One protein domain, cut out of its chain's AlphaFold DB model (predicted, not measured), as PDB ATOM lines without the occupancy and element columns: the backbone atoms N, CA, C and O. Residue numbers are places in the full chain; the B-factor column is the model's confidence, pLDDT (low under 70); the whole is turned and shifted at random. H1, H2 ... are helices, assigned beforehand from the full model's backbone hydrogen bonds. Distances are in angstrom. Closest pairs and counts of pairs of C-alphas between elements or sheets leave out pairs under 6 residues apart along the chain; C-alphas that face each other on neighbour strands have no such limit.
ATOM      1  N   PRO A   2      87.140 106.800  66.472       71.31
ATOM      2  CA  PRO A   2      86.870 106.484  65.071       71.31
ATOM      3  C   PRO A   2      85.627 107.257  64.614       71.31
ATOM      4  O   PRO A   2      84.625 107.297  65.328       71.31
ATOM      5  N   GLN A   3      85.734 107.929  63.472       71.56
ATOM      6  CA  GLN A   3      84.646 108.696  62.883       71.56
ATOM      7  C   GLN A   3      83.978 107.814  61.833       71.56
ATOM      8  O   GLN A   3      84.629 107.378  60.887       71.56
ATOM      9  N   PHE A   4      82.700 107.513  62.037       76.75
ATOM     10  CA  PHE A   4      81.906 106.731  61.098       76.75
ATOM     11  C   PHE A   4      81.017 107.683  60.306       76.75
ATOM     12  O   PHE A   4      80.351 108.539  60.889       76.75
ATOM     13  N   THR A   5      81.025 107.551  58.985       80.25
ATOM     14  CA  THR A   5      80.063 108.222  58.111       80.25
ATOM     15  C   THR A   5      78.762 107.431  58.152       80.25
ATOM     16  O   THR A   5      78.763 106.240  57.848       80.25
ATOM     17  N   VAL A   6      77.680 108.074  58.580       79.56
ATOM     18  CA  VAL A   6      76.346 107.473  58.678       79.56
ATOM     19  C   VAL A   6      75.434 108.210  57.710       79.56
ATOM     20  O   VAL A   6      75.482 109.439  57.653       79.56
ATOM     21  N   ASP A   7      74.623 107.463  56.967       86.19
ATOM     22  CA  ASP A   7      73.641 108.035  56.049       86.19
ATOM     23  C   ASP A   7      72.579 108.840  56.812       86.19
ATOM     24  O   ASP A   7      72.160 108.467  57.913       86.19
ATOM     25  N   GLU A   8      72.124 109.942  56.218       80.81
ATOM     26  CA  GLU A   8      71.170 110.879  56.830       80.81
ATOM     27  C   GLU A   8      69.858 110.193  57.245       80.81
ATOM     28  O   GLU A   8      69.340 110.429  58.338       80.81
ATOM     29  N   ASP A   9      69.388 109.244  56.435       84.62
ATOM     30  CA  ASP A   9      68.180 108.464  56.711       84.62
ATOM     31  C   ASP A   9      68.319 107.598  57.973       84.62
ATOM     32  O   ASP A   9      67.386 107.470  58.773       84.62
ATOM     33  N   LEU A  10      69.505 107.014  58.182       82.69
ATOM     34  CA  LEU A  10      69.803 106.224  59.376       82.69
ATOM     35  C   LEU A  10      69.934 107.123  60.605       82.69
ATOM     36  O   LEU A  10      69.463 106.753  61.683       82.69
ATOM     37  N   ALA A  11      70.518 108.312  60.446       81.75
ATOM     38  CA  ALA A  11      70.602 109.292  61.519       81.75
ATOM     39  C   ALA A  11      69.207 109.729  61.997       81.75
ATOM     40  O   ALA A  11      68.904 109.642  63.192       81.75
ATOM     41  N   ALA A  12      68.323 110.072  61.057       82.25
ATOM     42  CA  ALA A  12      66.941 110.447  61.336       82.25
ATOM     43  C   ALA A  12      66.138 109.306  61.986       82.25
ATOM     44  O   ALA A  12      65.331 109.527  62.897       82.25
ATOM     45  N   LEU A  13      66.367 108.059  61.559       83.12
ATOM     46  CA  LEU A  13      65.714 106.894  62.149       83.12
ATOM     47  C   LEU A  13      66.109 106.704  63.618       83.12
ATOM     48  O   LEU A  13      65.239 106.454  64.456       83.12
ATOM     49  N   VAL A  14      67.398 106.838  63.935       84.50
ATOM     50  CA  VAL A  14      67.915 106.705  65.304       84.50
ATOM     51  C   VAL A  14      67.343 107.789  66.216       84.50
ATOM     52  O   VAL A  14      66.898 107.470  67.319       84.50
ATOM     53  N   GLU A  15      67.278 109.044  65.768       80.50
ATOM     54  CA  GLU A  15      66.675 110.134  66.548       80.50
ATOM     55  C   GLU A  15      65.187 109.896  66.825       80.50
ATOM     56  O   GLU A  15      64.725 110.035  67.962       80.50
ATOM     57  N   ARG A  16      64.437 109.445  65.811       81.06
ATOM     58  CA  ARG A  16      63.013 109.118  65.955       81.06
ATOM     59  C   ARG A  16      62.783 107.963  66.932       81.06
ATOM     60  O   ARG A  16      61.840 108.001  67.723       81.06
ATOM     61  N   LEU A  17      63.626 106.932  66.880       81.62
ATOM     62  CA  LEU A  17      63.538 105.771  67.769       81.62
ATOM     63  C   LEU A  17      63.981 106.096  69.200       81.62
ATOM     64  O   LEU A  17      63.435 105.526  70.144       81.62
ATOM     65  N   ALA A  18      64.915 107.033  69.375       81.50
ATOM     66  CA  ALA A  18      65.401 107.445  70.686       81.50
ATOM     67  C   ALA A  18      64.358 108.213  71.521       81.50
ATOM     68  O   ALA A  18      64.533 108.299  72.736       81.50
ATOM     69  N   LYS A  19      63.280 108.736  70.903       75.69
ATOM     70  CA  LYS A  19      62.162 109.451  71.559       75.69
ATOM     71  C   LYS A  19      62.638 110.451  72.636       75.69
ATOM     72  O   LYS A  19      62.313 110.266  73.814       75.69
ATOM     73  N   PRO A  20      63.420 111.483  72.267       71.69
ATOM     74  CA  PRO A  20      63.884 112.482  73.226       71.69
ATOM     75  C   PRO A  20      62.693 113.188  73.885       71.69
ATOM     76  O   PRO A  20      61.664 113.439  73.250       71.69
ATOM     77  N   LYS A  21      62.809 113.491  75.180       72.56
ATOM     78  CA  LYS A  21      61.800 114.274  75.899       72.56
ATOM     79  C   LYS A  21      61.779 115.714  75.368       72.56
ATOM     80  O   LYS A  21      62.783 116.184  74.829       72.56
ATOM     81  N   PRO A  22      60.669 116.453  75.552       64.94
ATOM     82  CA  PRO A  22      60.655 117.880  75.253       64.94
ATOM     83  C   PRO A  22      61.835 118.577  75.949       64.94
ATOM     84  O   PRO A  22      62.061 118.347  77.136       64.94
ATOM     85  N   PHE A  23      62.572 119.409  75.203       69.44
ATOM     86  CA  PHE A  23      63.763 120.153  75.653       69.44
ATOM     87  C   PHE A  23      65.027 119.314  75.941       69.44
ATOM     88  O   PHE A  23      65.990 119.830  76.509       69.44
ATOM     89  N   GLU A  24      65.070 118.040  75.537       75.62
ATOM     90  CA  GLU A  24      66.252 117.180  75.682       75.62
ATOM     91  C   GLU A  24      67.159 117.279  74.438       75.62
ATOM     92  O   GLU A  24      66.815 116.793  73.362       75.62
ATOM     93  N   ASN A  25      68.342 117.888  74.578       75.00
ATOM     94  CA  ASN A  25      69.346 117.947  73.507       75.00
ATOM     95  C   ASN A  25      70.214 116.677  73.522       75.00
ATOM     96  O   ASN A  25      71.272 116.641  74.156       75.00
ATOM     97  N   LEU A  26      69.755 115.612  72.859       73.69
ATOM     98  CA  LEU A  26      70.514 114.365  72.740       73.69
ATOM     99  C   LEU A  26      71.526 114.437  71.593       73.69
ATOM    100  O   LEU A  26      71.178 114.774  70.468       73.69
ATOM    101  N   SER A  27      72.776 114.046  71.855       82.25
ATOM    102  CA  SER A  27      73.731 113.791  70.772       82.25
ATOM    103  C   SER A  27      73.402 112.474  70.065       82.25
ATOM    104  O   SER A  27      72.912 111.535  70.698       82.25
ATOM    105  N   PHE A  28      73.743 112.363  68.778       80.88
ATOM    106  CA  PHE A  28      73.520 111.148  67.982       80.88
ATOM    107  C   PHE A  28      74.046 109.873  68.670       80.88
ATOM    108  O   PHE A  28      73.345 108.870  68.765       80.88
ATOM    109  N   ASN A  29      75.249 109.925  69.254       83.00
ATOM    110  CA  ASN A  29      75.830 108.789  69.980       83.00
ATOM    111  C   ASN A  29      75.024 108.400  71.232       83.00
ATOM    112  O   ASN A  29      74.953 107.220  71.580       83.00
ATOM    113  N   ALA A  30      74.426 109.375  71.922       82.12
ATOM    114  CA  ALA A  30      73.558 109.118  73.067       82.12
ATOM    115  C   ALA A  30      72.204 108.535  72.627       82.12
ATOM    116  O   ALA A  30      71.719 107.594  73.255       82.12
ATOM    117  N   ALA A  31      71.641 109.030  71.520       83.12
ATOM    118  CA  ALA A  31      70.432 108.487  70.900       83.12
ATOM    119  C   ALA A  31      70.630 107.029  70.469       83.12
ATOM    120  O   ALA A  31      69.846 106.160  70.849       83.12
ATOM    121  N   LEU A  32      71.737 106.738  69.784       84.25
ATOM    122  CA  LEU A  32      72.082 105.389  69.348       84.25
ATOM    123  C   LEU A  32      72.223 104.426  70.531       84.25
ATOM    124  O   LEU A  32      71.640 103.343  70.518       84.25
ATOM    125  N   ARG A  33      72.938 104.828  71.591       84.31
ATOM    126  CA  ARG A  33      73.069 104.006  72.806       84.31
ATOM    127  C   ARG A  33      71.721 103.709  73.448       84.31
ATOM    128  O   ARG A  33      71.494 102.569  73.829       84.31
ATOM    129  N   ARG A  34      70.826 104.695  73.523       81.56
ATOM    130  CA  ARG A  34      69.488 104.533  74.104       81.56
ATOM    131  C   ARG A  34      68.634 103.539  73.322       81.56
ATOM    132  O   ARG A  34      67.977 102.696  73.926       81.56
ATOM    133  N   VAL A  35      68.665 103.620  71.991       83.56
ATOM    134  CA  VAL A  35      67.942 102.689  71.112       83.56
ATOM    135  C   VAL A  35      68.472 101.267  71.289       83.56
ATOM    136  O   VAL A  35      67.690 100.341  71.488       83.56
ATOM    137  N   LEU A  36      69.797 101.097  71.283       84.31
ATOM    138  CA  LEU A  36      70.415  99.784  71.464       84.31
ATOM    139  C   LEU A  36      70.128  99.216  72.861       84.31
ATOM    140  O   LEU A  36      69.694  98.075  72.967       84.31
ATOM    141  N   GLN A  37      70.281 100.007  73.925       81.94
ATOM    142  CA  GLN A  37      69.961  99.583  75.294       81.94
ATOM    143  C   GLN A  37      68.490  99.184  75.438       81.94
ATOM    144  O   GLN A  37      68.214  98.119  75.967       81.94
ATOM    145  N   GLY A  38      67.547  99.942  74.870       73.00
ATOM    146  CA  GLY A  38      66.130  99.562  74.890       73.00
ATOM    147  C   GLY A  38      65.834  98.223  74.198       73.00
ATOM    148  O   GLY A  38      64.958  97.475  74.641       73.00
ATOM    149  N   HIS A  39      66.579  97.889  73.140       70.31
ATOM    150  CA  HIS A  39      66.446  96.610  72.440       70.31
ATOM    151  C   HIS A  39      67.160  95.449  73.148       70.31
ATOM    152  O   HIS A  39      66.635  94.338  73.137       70.31
ATOM    153  N   PHE A  40      68.311  95.689  73.784       66.62
ATOM    154  CA  PHE A  40      69.091  94.650  74.468       66.62
ATOM    155  C   PHE A  40      68.682  94.422  75.936       66.62
ATOM    156  O   PHE A  40      68.796  93.303  76.423       66.62
ATOM    157  N   GLU A  41      68.156  95.430  76.636       59.03
ATOM    158  CA  GLU A  41      67.627  95.317  78.009       59.03
ATOM    159  C   GLU A  41      66.176  94.816  78.056       59.03
ATOM    160  O   GLU A  41      65.571  94.722  79.123       59.03
ATOM    161  N   SER A  42      65.606  94.443  76.909       56.03
ATOM    162  CA  SER A  42      64.375  93.660  76.874       56.03
ATOM    163  C   SER A  42      64.711  92.174  77.065       56.03
ATOM    164  O   SER A  42      64.692  91.390  76.120       56.03
ATOM    165  N   PRO A  43      64.936  91.765  78.317       47.66
ATOM    166  CA  PRO A  43      63.924  90.976  78.977       47.66
ATOM    167  C   PRO A  43      63.311  91.877  80.033       47.66
ATOM    168  O   PRO A  43      63.866  92.060  81.116       47.66
ATOM    169  N   LYS A  44      62.128  92.431  79.741       53.31
ATOM    170  CA  LYS A  44      61.238  92.828  80.828       53.31
ATOM    171  C   LYS A  44      60.972  91.566  81.628       53.31
ATOM    172  O   LYS A  44      60.146  90.743  81.252       53.31
ATOM    173  N   LYS A  45      61.759  91.432  82.689       49.47
ATOM    174  CA  LYS A  45      61.553  90.584  83.838       49.47
ATOM    175  C   LYS A  45      60.075  90.674  84.188       49.47
ATOM    176  O   LYS A  45      59.564  91.711  84.603       49.47
ATOM    177  N   VAL A  46      59.411  89.599  83.815       51.81
ATOM    178  CA  VAL A  46      58.201  89.018  84.356       51.81
ATOM    179  C   VAL A  46      57.997  89.418  85.825       51.81
ATOM    180  O   VAL A  46      58.414  88.726  86.737       51.81
ATOM    181  N   GLU A  47      57.393  90.577  86.062       52.97
ATOM    182  CA  GLU A  47      56.600  90.851  87.276       52.97
ATOM    183  C   GLU A  47      55.107  90.907  86.923       52.97
ATOM    184  O   GLU A  47      54.260  91.251  87.736       52.97
ATOM    185  N   ARG A  48      54.775  90.574  85.671       52.62
ATOM    186  CA  ARG A  48      53.423  90.608  85.121       52.62
ATOM    187  C   ARG A  48      52.818  89.219  84.931       52.62
ATOM    188  O   ARG A  48      51.753  89.152  84.337       52.62
ATOM    189  N   ASP A  49      53.470  88.160  85.410       57.75
ATOM    190  CA  ASP A  49      52.893  86.816  85.325       57.75
ATOM    191  C   ASP A  49      52.324  86.335  86.652       57.75
ATOM    192  O   ASP A  49      51.287  85.720  86.604       57.75
ATOM    193  N   GLU A  50      52.826  86.668  87.843       61.66
ATOM    194  CA  GLU A  50      52.236  86.046  89.050       61.66
ATOM    195  C   GLU A  50      50.808  86.530  89.348       61.66
ATOM    196  O   GLU A  50      49.910  85.717  89.550       61.66
ATOM    197  N   GLU A  51      50.563  87.844  89.313       63.00
ATOM    198  CA  GLU A  51      49.220  88.408  89.528       63.00
ATOM    199  C   GLU A  51      48.296  88.147  88.333       63.00
ATOM    200  O   GLU A  51      47.106  87.888  88.502       63.00
ATOM    201  N   LEU A  52      48.835  88.189  87.109       68.00
ATOM    202  CA  LEU A  52      48.049  87.958  85.902       68.00
ATOM    203  C   LEU A  52      47.735  86.470  85.719       68.00
ATOM    204  O   LEU A  52      46.613  86.158  85.350       68.00
ATOM    205  N   GLU A  53      48.673  85.566  86.009       72.00
ATOM    206  CA  GLU A  53      48.459  84.115  86.058       72.00
ATOM    207  C   GLU A  53      47.561  83.740  87.230       72.00
ATOM    208  O   GLU A  53      46.716  82.874  87.041       72.00
ATOM    209  N   GLN A  54      47.649  84.396  88.396       77.88
ATOM    210  CA  GLN A  54      46.662  84.205  89.466       77.88
ATOM    211  C   GLN A  54      45.270  84.643  89.023       77.88
ATOM    212  O   GLN A  54      44.327  83.874  89.188       77.88
ATOM    213  N   LEU A  55      45.130  85.812  88.394       76.00
ATOM    214  CA  LEU A  55      43.851  86.274  87.849       76.00
ATOM    215  C   LEU A  55      43.348  85.364  86.720       76.00
ATOM    216  O   LEU A  55      42.149  85.106  86.632       76.00
ATOM    217  N   LEU A  56      44.238  84.837  85.874       77.31
ATOM    218  CA  LEU A  56      43.886  83.884  84.820       77.31
ATOM    219  C   LEU A  56      43.465  82.537  85.412       77.31
ATOM    220  O   LEU A  56      42.490  81.950  84.950       77.31
ATOM    221  N   ALA A  57      44.175  82.052  86.430       77.25
ATOM    222  CA  ALA A  57      43.894  80.805  87.126       77.25
ATOM    223  C   ALA A  57      42.597  80.902  87.932       77.25
ATOM    224  O   ALA A  57      41.807  79.964  87.913       77.25
ATOM    225  N   GLU A  58      42.331  82.037  88.576       75.38
ATOM    226  CA  GLU A  58      41.083  82.311  89.288       75.38
ATOM    227  C   GLU A  58      39.912  82.466  88.308       75.38
ATOM    228  O   GLU A  58      38.856  81.869  88.516       75.38
ATOM    229  N   ALA A  59      40.111  83.151  87.177       68.12
ATOM    230  CA  ALA A  59      39.117  83.241  86.109       68.12
ATOM    231  C   ALA A  59      38.849  81.882  85.442       68.12
ATOM    232  O   ALA A  59      37.701  81.568  85.145       68.12
ATOM    233  N   MET A  60      39.871  81.047  85.234       68.50
ATOM    234  CA  MET A  60      39.716  79.683  84.718       68.50
ATOM    235  C   MET A  60      39.097  78.738  85.749       68.50
ATOM    236  O   MET A  60      38.286  77.891  85.380       68.50
ATOM    237  N   ALA A  61      39.416  78.882  87.035       66.38
ATOM    238  CA  ALA A  61      38.756  78.150  88.109       66.38
ATOM    239  C   ALA A  61      37.273  78.537  88.181       66.38
ATOM    240  O   ALA A  61      36.422  77.654  88.205       66.38
ATOM    241  N   ALA A  62      36.947  79.830  88.093       60.31
ATOM    242  CA  ALA A  62      35.575  80.328  88.020       60.31
ATOM    243  C   ALA A  62      34.859  79.919  86.717       60.31
ATOM    244  O   ALA A  62      33.673  79.595  86.748       60.31
ATOM    245  N   ALA A  63      35.567  79.844  85.585       55.12
ATOM    246  CA  ALA A  63      35.034  79.369  84.305       55.12
ATOM    247  C   ALA A  63      34.895  77.836  84.225       55.12
ATOM    248  O   ALA A  63      34.068  77.346  83.459       55.12
ATOM    249  N   ASN A  64      35.617  77.069  85.050       50.81
ATOM    250  CA  ASN A  64      35.362  75.643  85.305       50.81
ATOM    251  C   ASN A  64      34.247  75.417  86.342       50.81
ATOM    252  O   ASN A  64      33.694  74.321  86.424       50.81
ATOM    253  N   VAL A  65      33.840  76.467  87.063       49.75
ATOM    254  CA  VAL A  65      32.478  76.599  87.617       49.75
ATOM    255  C   VAL A  65      31.528  77.192  86.562       49.75
ATOM    256  O   VAL A  65      30.420  77.632  86.861       49.75
ATOM    257  N   GLY A  66      31.919  77.160  85.285       44.94
ATOM    258  CA  GLY A  66      31.012  77.270  84.158       44.94
ATOM    259  C   GLY A  66      29.956  76.201  84.333       44.94
ATOM    260  O   GLY A  66      30.261  75.017  84.228       44.94
ATOM    261  N   ALA A  67      28.766  76.670  84.714       47.06
ATOM    262  CA  ALA A  67      27.524  75.951  84.910       47.06
ATOM    263  C   ALA A  67      27.707  74.433  84.890       47.06
ATOM    264  O   ALA A  67      27.851  73.833  83.821       47.06
TER     265      ALA A  67
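Overview. This is residues 2 to 67 of the 132 residues of an uncharacterized protein of mine drainage metagenome (UniProt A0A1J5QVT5). Two helices, H1 and H2, make a small head at one end of a long rod, and from it residues 39 to 67 stick out as an arm, of which 50 to 64 are the helix H3. The opening residues 2 to 10 stand free at the head. The printed part has 66 residues with three named helices and no named strand, so ordered H1, H2, H3; its class is all helix. It is extended, with a radius of gyration of the C-alphas of 21.4 A and spans of 68 by 26 by 19 A.

Arrangement. Look first at H1, residues 8 to 18, and H2, residues 28 to 40: they touch, and their closest C-alphas, those of Ala 18 and Ala 31, are 5.1 A apart. They run the same way at a steep tilt of 57 degrees. Further on, H3, residues 50 to 64, is apart from both. In H1, H2 and H3 every backbone O i to N i+4 pair is within hydrogen-bond range.

Along the chain. Find C-alpha 8 at (71.170, 110.879, 56.830); from there H1 runs 15.4 A to C-alpha 18. H2 runs 18.3 A from C-alpha 28 to C-alpha 40. H3 runs 20.2 A from C-alpha 50 to C-alpha 64 at (35.362, 75.643, 85.305).

Size, cuts and confidence. The C-alphas farthest apart, those of Pro 2 and Ala 67, are 69.6 A apart. The printed part has no cut, and both links are short. Look for pLDDT under 70 at residues 22 to 23, 40 to 52 and 59 to 67.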